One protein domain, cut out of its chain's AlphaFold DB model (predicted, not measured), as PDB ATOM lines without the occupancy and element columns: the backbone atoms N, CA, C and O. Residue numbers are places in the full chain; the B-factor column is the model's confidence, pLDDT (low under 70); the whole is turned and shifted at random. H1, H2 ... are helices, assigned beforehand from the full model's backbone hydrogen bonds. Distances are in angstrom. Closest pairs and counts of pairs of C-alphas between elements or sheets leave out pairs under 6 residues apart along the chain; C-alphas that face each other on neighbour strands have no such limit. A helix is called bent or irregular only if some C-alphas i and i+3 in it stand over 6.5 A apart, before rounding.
ATOM      1  N   SER A  26     228.839 441.189 503.985       56.31
ATOM      2  CA  SER A  26     228.050 440.082 504.543       56.31
ATOM      3  C   SER A  26     226.543 440.283 504.316       56.31
ATOM      4  O   SER A  26     225.844 439.356 503.899       56.31
ATOM      5  N   CYS A  27     226.052 441.516 504.462       63.44
ATOM      6  CA  CYS A  27     224.683 441.927 504.160       63.44
ATOM      7  C   CYS A  27     224.369 441.768 502.653       63.44
ATOM      8  O   CYS A  27     223.282 441.323 502.273       63.44
ATOM      9  N   ARG A  28     225.325 442.092 501.772       68.88
ATOM     10  CA  ARG A  28     225.225 441.951 500.309       68.88
ATOM     11  C   ARG A  28     225.191 440.479 499.890       68.88
ATOM     12  O   ARG A  28     224.353 440.095 499.072       68.88
ATOM     13  N   ILE A  29     226.041 439.644 500.488       69.94
ATOM     14  CA  ILE A  29     226.066 438.186 500.293       69.94
ATOM     15  C   ILE A  29     224.754 437.558 500.780       69.94
ATOM     16  O   ILE A  29     224.164 436.751 500.060       69.94
ATOM     17  N   ALA A  30     224.252 437.956 501.953       66.12
ATOM     18  CA  ALA A  30     222.981 437.474 502.492       66.12
ATOM     19  C   ALA A  30     221.797 437.830 501.575       66.12
ATOM     20  O   ALA A  30     221.011 436.953 501.213       66.12
ATOM     21  N   ARG A  31     221.712 439.084 501.104       74.06
ATOM     22  CA  ARG A  31     220.686 439.516 500.136       74.06
ATOM     23  C   ARG A  31     220.784 438.756 498.813       74.06
ATOM     24  O   ARG A  31     219.757 438.331 498.286       74.06
ATOM     25  N   ARG A  32     222.000 438.521 498.299       74.81
ATOM     26  CA  ARG A  32     222.219 437.676 497.114       74.81
ATOM     27  C   ARG A  32     221.695 436.261 497.354       74.81
ATOM     28  O   ARG A  32     220.912 435.787 496.540       74.81
ATOM     29  N   ARG A  33     222.048 435.606 498.466       69.19
ATOM     30  CA  ARG A  33     221.562 434.250 498.805       69.19
ATOM     31  C   ARG A  33     220.037 434.179 498.870       69.19
ATOM     32  O   ARG A  33     219.460 433.252 498.311       69.19
ATOM     33  N   LEU A  34     219.384 435.165 499.486       77.44
ATOM     34  CA  LEU A  34     217.920 435.241 499.550       77.44
ATOM     35  C   LEU A  34     217.295 435.427 498.161       77.44
ATOM     36  O   LEU A  34     216.350 434.714 497.819       77.44
ATOM     37  N   LYS A  35     217.859 436.318 497.334       83.50
ATOM     38  CA  LYS A  35     217.439 436.512 495.938       83.50
ATOM     39  C   LYS A  35     217.591 435.220 495.130       83.50
ATOM     40  O   LYS A  35     216.636 434.796 494.488       83.50
ATOM     41  N   TRP A  36     218.741 434.549 495.216       73.31
ATOM     42  CA  TRP A  36     218.989 433.261 494.559       73.31
ATOM     43  C   TRP A  36     218.033 432.167 495.042       73.31
ATOM     44  O   TRP A  36     217.485 431.436 494.225       73.31
ATOM     45  N   ALA A  37     217.769 432.073 496.347       75.81
ATOM     46  CA  ALA A  37     216.835 431.098 496.908       75.81
ATOM     47  C   ALA A  37     215.382 431.345 496.468       75.81
ATOM     48  O   ALA A  37     214.614 430.392 496.309       75.81
ATOM     49  N   ARG A  38     214.990 432.612 496.282       80.00
ATOM     50  CA  ARG A  38     213.692 433.000 495.718       80.00
ATOM     51  C   ARG A  38     213.607 432.630 494.238       80.00
ATOM     52  O   ARG A  38     212.720 431.868 493.871       80.00
ATOM     53  N   LEU A  39     214.575 433.054 493.427       80.56
ATOM     54  CA  LEU A  39     214.626 432.749 491.993       80.56
ATOM     55  C   LEU A  39     214.690 431.239 491.722       80.56
ATOM     56  O   LEU A  39     214.018 430.743 490.827       80.56
ATOM     57  N   ALA A  40     215.440 430.480 492.525       76.56
ATOM     58  CA  ALA A  40     215.494 429.024 492.417       76.56
ATOM     59  C   ALA A  40     214.145 428.365 492.747       76.56
ATOM     60  O   ALA A  40     213.782 427.378 492.109       76.56
ATOM     61  N   ARG A  41     213.393 428.897 493.721       75.31
ATOM     62  CA  ARG A  41     212.023 428.444 494.020       75.31
ATOM     63  C   ARG A  41     211.061 428.784 492.886       75.31
ATOM     64  O   ARG A  41     210.329 427.907 492.449       75.31
ATOM     65  N   GLU A  42     211.098 430.014 492.387       81.44
ATOM     66  CA  GLU A  42     210.252 430.467 491.277       81.44
ATOM     67  C   GLU A  42     210.535 429.684 489.989       81.44
ATOM     68  O   GLU A  42     209.594 429.288 489.313       81.44
ATOM     69  N   ARG A  43     211.807 429.384 489.685       76.06
ATOM     70  CA  ARG A  43     212.202 428.528 488.556       76.06
ATOM     71  C   ARG A  43     211.689 427.097 488.716       76.06
ATOM     72  O   ARG A  43     211.115 426.550 487.787       76.06
ATOM     73  N   ARG A  44     211.840 426.503 489.910       73.75
ATOM     74  CA  ARG A  44     211.280 425.170 490.214       73.75
ATOM     75  C   ARG A  44     209.756 425.133 490.135       73.75
ATOM     76  O   ARG A  44     209.212 424.078 489.856       73.75
ATOM     77  N   ASN A  45     209.074 426.234 490.440       78.25
ATOM     78  CA  ASN A  45     207.616 426.293 490.394       78.25
ATOM     79  C   ASN A  45     207.084 426.523 488.978       78.25
ATOM     80  O   ASN A  45     206.108 425.875 488.625       78.25
ATOM     81  N   ARG A  46     207.729 427.395 488.188       76.19
ATOM     82  CA  ARG A  46     207.385 427.626 486.775       76.19
ATOM     83  C   ARG A  46     207.532 426.354 485.950       76.19
ATOM     84  O   ARG A  46     206.575 425.934 485.320       76.19
ATOM     85  N   ASP A  47     208.677 425.687 486.074       81.38
ATOM     86  CA  ASP A  47     208.990 424.495 485.282       81.38
ATOM     87  C   ASP A  47     209.022 423.249 486.172       81.38
ATOM     88  O   ASP A  47     209.959 422.446 486.134       81.38
ATOM     89  N   ARG A  48     208.012 423.104 487.039       76.88
ATOM     90  CA  ARG A  48     207.934 422.003 488.015       76.88
ATOM     91  C   ARG A  48     208.066 420.645 487.345       76.88
ATOM     92  O   ARG A  48     208.761 419.767 487.854       76.88
ATOM     93  N   GLU A  49     207.420 420.485 486.201       82.12
ATOM     94  CA  GLU A  49     207.452 419.246 485.443       82.12
ATOM     95  C   GLU A  49     208.825 418.985 484.815       82.12
ATOM     96  O   GLU A  49     209.361 417.888 484.972       82.12
ATOM     97  N   ALA A  50     209.462 419.999 484.221       81.12
ATOM     98  CA  ALA A  50     210.821 419.882 483.694       81.12
ATOM     99  C   ALA A  50     211.839 419.568 484.805       81.12
ATOM    100  O   ALA A  50     212.685 418.691 484.638       81.12
ATOM    101  N   TYR A  51     211.720 420.208 485.975       76.88
ATOM    102  CA  TYR A  51     212.527 419.892 487.158       76.88
ATOM    103  C   TYR A  51     212.305 418.448 487.622       76.88
ATOM    104  O   TYR A  51     213.266 417.719 487.872       76.88
ATOM    105  N   ASN A  52     211.051 417.997 487.700       85.31
ATOM    106  CA  ASN A  52     210.724 416.623 488.075       85.31
ATOM    107  C   ASN A  52     211.264 415.609 487.055       85.31
ATOM    108  O   ASN A  52     211.787 414.570 487.455       85.31
ATOM    109  N   ASN A  53     211.194 415.914 485.758       87.06
ATOM    110  CA  ASN A  53     211.753 415.093 484.681       87.06
ATOM    111  C   ASN A  53     213.276 415.019 484.754       87.06
ATOM    112  O   ASN A  53     213.831 413.921 484.741       87.06
ATOM    113  N   GLN A  54     213.948 416.152 484.948       81.62
ATOM    114  CA  GLN A  54     215.389 416.204 485.180       81.62
ATOM    115  C   GLN A  54     215.788 415.369 486.408       81.62
ATOM    116  O   GLN A  54     216.728 414.578 486.348       81.62
ATOM    117  N   MET A  55     215.046 415.476 487.515       81.31
ATOM    118  CA  MET A  55     215.287 414.668 488.716       81.31
ATOM    119  C   MET A  55     215.010 413.177 488.480       81.31
ATOM    120  O   MET A  55     215.737 412.335 489.009       81.31
ATOM    121  N   ARG A  56     213.995 412.821 487.679       84.50
ATOM    122  CA  ARG A  56     213.719 411.433 487.261       84.50
ATOM    123  C   ARG A  56     214.876 410.860 486.445       84.50
ATOM    124  O   ARG A  56     215.355 409.778 486.781       84.50
ATOM    125  N   GLN A  57     215.359 411.593 485.444       83.56
ATOM    126  CA  GLN A  57     216.513 411.205 484.630       83.56
ATOM    127  C   GLN A  57     217.774 411.057 485.491       83.56
ATOM    128  O   GLN A  57     218.452 410.036 485.415       83.56
ATOM    129  N   TRP A  58     218.037 412.004 486.400       84.12
ATOM    130  CA  TRP A  58     219.160 411.920 487.337       84.12
ATOM    131  C   TRP A  58     219.062 410.695 488.257       84.12
ATOM    132  O   TRP A  58     220.046 409.977 488.434       84.12
ATOM    133  N   ARG A  59     217.876 410.405 488.814       78.31
ATOM    134  CA  ARG A  59     217.635 409.208 489.640       78.31
ATOM    135  C   ARG A  59     217.821 407.918 488.844       78.31
ATOM    136  O   ARG A  59     218.351 406.957 489.391       78.31
ATOM    137  N   ALA A  60     217.392 407.887 487.582       83.12
ATOM    138  CA  ALA A  60     217.584 406.740 486.700       83.12
ATOM    139  C   ALA A  60     219.074 406.518 486.393       83.12
ATOM    140  O   ALA A  60     219.563 405.407 486.588       83.12
ATOM    141  N   ALA A  61     219.800 407.581 486.032       81.75
ATOM    142  CA  ALA A  61     221.240 407.548 485.774       81.75
ATOM    143  C   ALA A  61     222.055 407.128 487.012       81.75
ATOM    144  O   ALA A  61     223.023 406.383 486.905       81.75
ATOM    145  N   ASN A  62     221.630 407.540 488.212       84.88
ATOM    146  CA  ASN A  62     222.316 407.238 489.474       84.88
ATOM    147  C   ASN A  62     221.724 406.033 490.228       84.88
ATOM    148  O   ASN A  62     222.082 405.783 491.384       84.88
ATOM    149  N   ARG A  63     220.828 405.259 489.599       76.88
ATOM    150  CA  ARG A  63     220.068 404.183 490.258       76.88
ATOM    151  C   ARG A  63     220.975 403.141 490.911       76.88
ATOM    152  O   ARG A  63     220.747 402.800 492.068       76.88
ATOM    153  N   ARG A  64     222.009 402.673 490.202       70.88
ATOM    154  CA  ARG A  64     222.955 401.655 490.701       70.88
ATOM    155  C   ARG A  64     223.768 402.160 491.891       70.88
ATOM    156  O   ARG A  64     223.850 401.477 492.907       70.88
ATOM    157  N   ALA A  65     224.303 403.378 491.802       72.31
ATOM    158  CA  ALA A  65     225.037 404.006 492.902       72.31
ATOM    159  C   ALA A  65     224.150 404.167 494.150       72.31
ATOM    160  O   ALA A  65     224.574 403.884 495.270       72.31
ATOM    161  N   TRP A  66     222.886 404.552 493.958       72.94
ATOM    162  CA  TRP A  66     221.933 404.702 495.053       72.94
ATOM    163  C   TRP A  66     221.454 403.363 495.635       72.94
ATOM    164  O   TRP A  66     221.304 403.243 496.851       72.94
ATOM    165  N   GLN A  67     221.249 402.336 494.805       69.75
ATOM    166  CA  GLN A  67     220.964 400.969 495.259       69.75
ATOM    167  C   GLN A  67     222.130 400.401 496.071       69.75
ATOM    168  O   GLN A  67     221.895 399.925 497.177       69.75
ATOM    169  N   LYS A  68     223.375 400.538 495.588       65.25
ATOM    170  CA  LYS A  68     224.589 400.146 496.320       65.25
ATOM    171  C   LYS A  68     224.677 400.859 497.671       65.25
ATOM    172  O   LYS A  68     224.862 400.205 498.690       65.25
ATOM    173  N   ARG A  69     224.454 402.180 497.704       69.25
ATOM    174  CA  ARG A  69     224.431 402.961 498.952       69.25
ATOM    175  C   ARG A  69     223.374 402.455 499.934       69.25
ATOM    176  O   ARG A  69     223.673 402.321 501.113       69.25
ATOM    177  N   ARG A  70     222.156 402.170 499.464       68.12
ATOM    178  CA  ARG A  70     221.080 401.653 500.322       68.12
ATOM    179  C   ARG A  70     221.323 400.221 500.791       68.12
ATOM    180  O   ARG A  70     220.940 399.903 501.906       68.12
ATOM    181  N   ALA A  71     221.941 399.374 499.968       60.16
ATOM    182  CA  ALA A  71     222.344 398.027 500.366       60.16
ATOM    183  C   ALA A  71     223.401 398.083 501.480       60.16
ATOM    184  O   ALA A  71     223.206 397.469 502.522       60.16
ATOM    185  N   ILE A  72     224.433 398.920 501.314       64.56
ATOM    186  CA  ILE A  72     225.439 399.189 502.355       64.56
ATOM    187  C   ILE A  72     224.766 399.715 503.629       64.56
ATOM    188  O   ILE A  72     224.990 399.165 504.697       64.56
ATOM    189  N   GLN A  73     223.881 400.714 503.524       65.12
ATOM    190  CA  GLN A  73     223.159 401.267 504.680       65.12
ATOM    191  C   GLN A  73     222.267 400.251 505.408       65.12
ATOM    192  O   GLN A  73     222.034 400.427 506.594       65.12
ATOM    193  N   ARG A  74     221.751 399.224 504.721       62.78
ATOM    194  CA  ARG A  74     220.931 398.162 505.331       62.78
ATOM    195  C   ARG A  74     221.753 397.065 505.998       62.78
ATOM    196  O   ARG A  74     221.254 396.427 506.912       62.78
ATOM    197  N   MET A  75     222.971 396.823 505.517       57.00
ATOM    198  CA  MET A  75     223.921 395.891 506.139       57.00
ATOM    199  C   MET A  75     224.672 396.535 507.310       57.00
ATOM    200  O   MET A  75     225.203 395.852 508.177       57.00
ATOM    201  N   VAL A  76     224.716 397.863 507.326       64.19
ATOM    202  CA  VAL A  76     225.277 398.680 508.391       64.19
ATOM    203  C   VAL A  76     224.320 398.712 509.587       64.19
ATOM    204  O   VAL A  76     223.157 399.087 509.451       64.19
TER     205      VAL A  76
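What this domain is: This is residues 26 to 76 of the 151 residues of the protein "HNHc domain-containing protein" of Chloroflexi bacterium (UniProt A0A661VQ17). Three helices follow one another end to end as an open, wide U: H1 makes one arm, H2 the base and H3 the other arm, with the space between the arms empty. H1 and H2 make a corner that is nearly square, and the chain turns again between H2 and H3; no part packs across the U, and there is no core. The printed part has 51 residues with three named helices, in the order H1, H2, H3, and no named strand; its class is all helix. The whole is extended, with a radius of gyration of the C-alphas of 16.9 A, and flat, its C-alphas spanning 46 by 29 by 13 A.

How they stand to each other: H1, residues 26 to 46, is joined by a tight link of one residue, Asp 47, to H2, residues 48 to 61. These two helices are close but not clearly touching, with 1 pair of C-alphas within 8 A: the closest, those of Arg 44 and Tyr 51, are 6.2 A apart. Their lines stand about perpendicular, at 88 degrees, and their centres are 21.8 A apart. A second tight link of one residue, Asn 62, leads to H3, residues 63 to 75. H2 and H3 meet only through their link. H1 and H3 are apart. In H1, H2 and H3 every pair of O of residue i and N of residue i+4 is within hydrogen-bond range.

Where its parts are: H1 runs from Ser 26 to Arg 46 and is the longest helix, with 21 residues and 30.0 A from first to last C-alpha; C-alpha 26 is at (228.050, 440.082, 504.543). H2 runs from Arg 48 to Ala 61, 14 residues and 19.8 A, and its first C-alpha is at (207.934, 422.003, 488.015). H3 runs from Arg 63 to Met 75, 13 residues and 18.3 A, and C-alpha 75 is at (223.921, 395.891, 506.139). Of the three helices, none is bent or irregular.

The domain as a whole: The two C-alphas farthest apart are those of Arg 28 and Met 75, at 46.4 A, while the first and last printed C-alphas, of Ser 26 and Val 76, are 41.7 A apart. Residues 26 to 42, 45 to 50 and 53 to 76 stand free, with no C-alpha 8 or more residues away along the chain within 10 A. The printed part has no cut, and neither link is long. The mean pLDDT of the printed part is 74.6; 16 residues are under 70, namely residues 26 to 30, residue 33 and residues 67 to 76. H2 has a mean pLDDT of 82, H1 of 74 and H3 of 67.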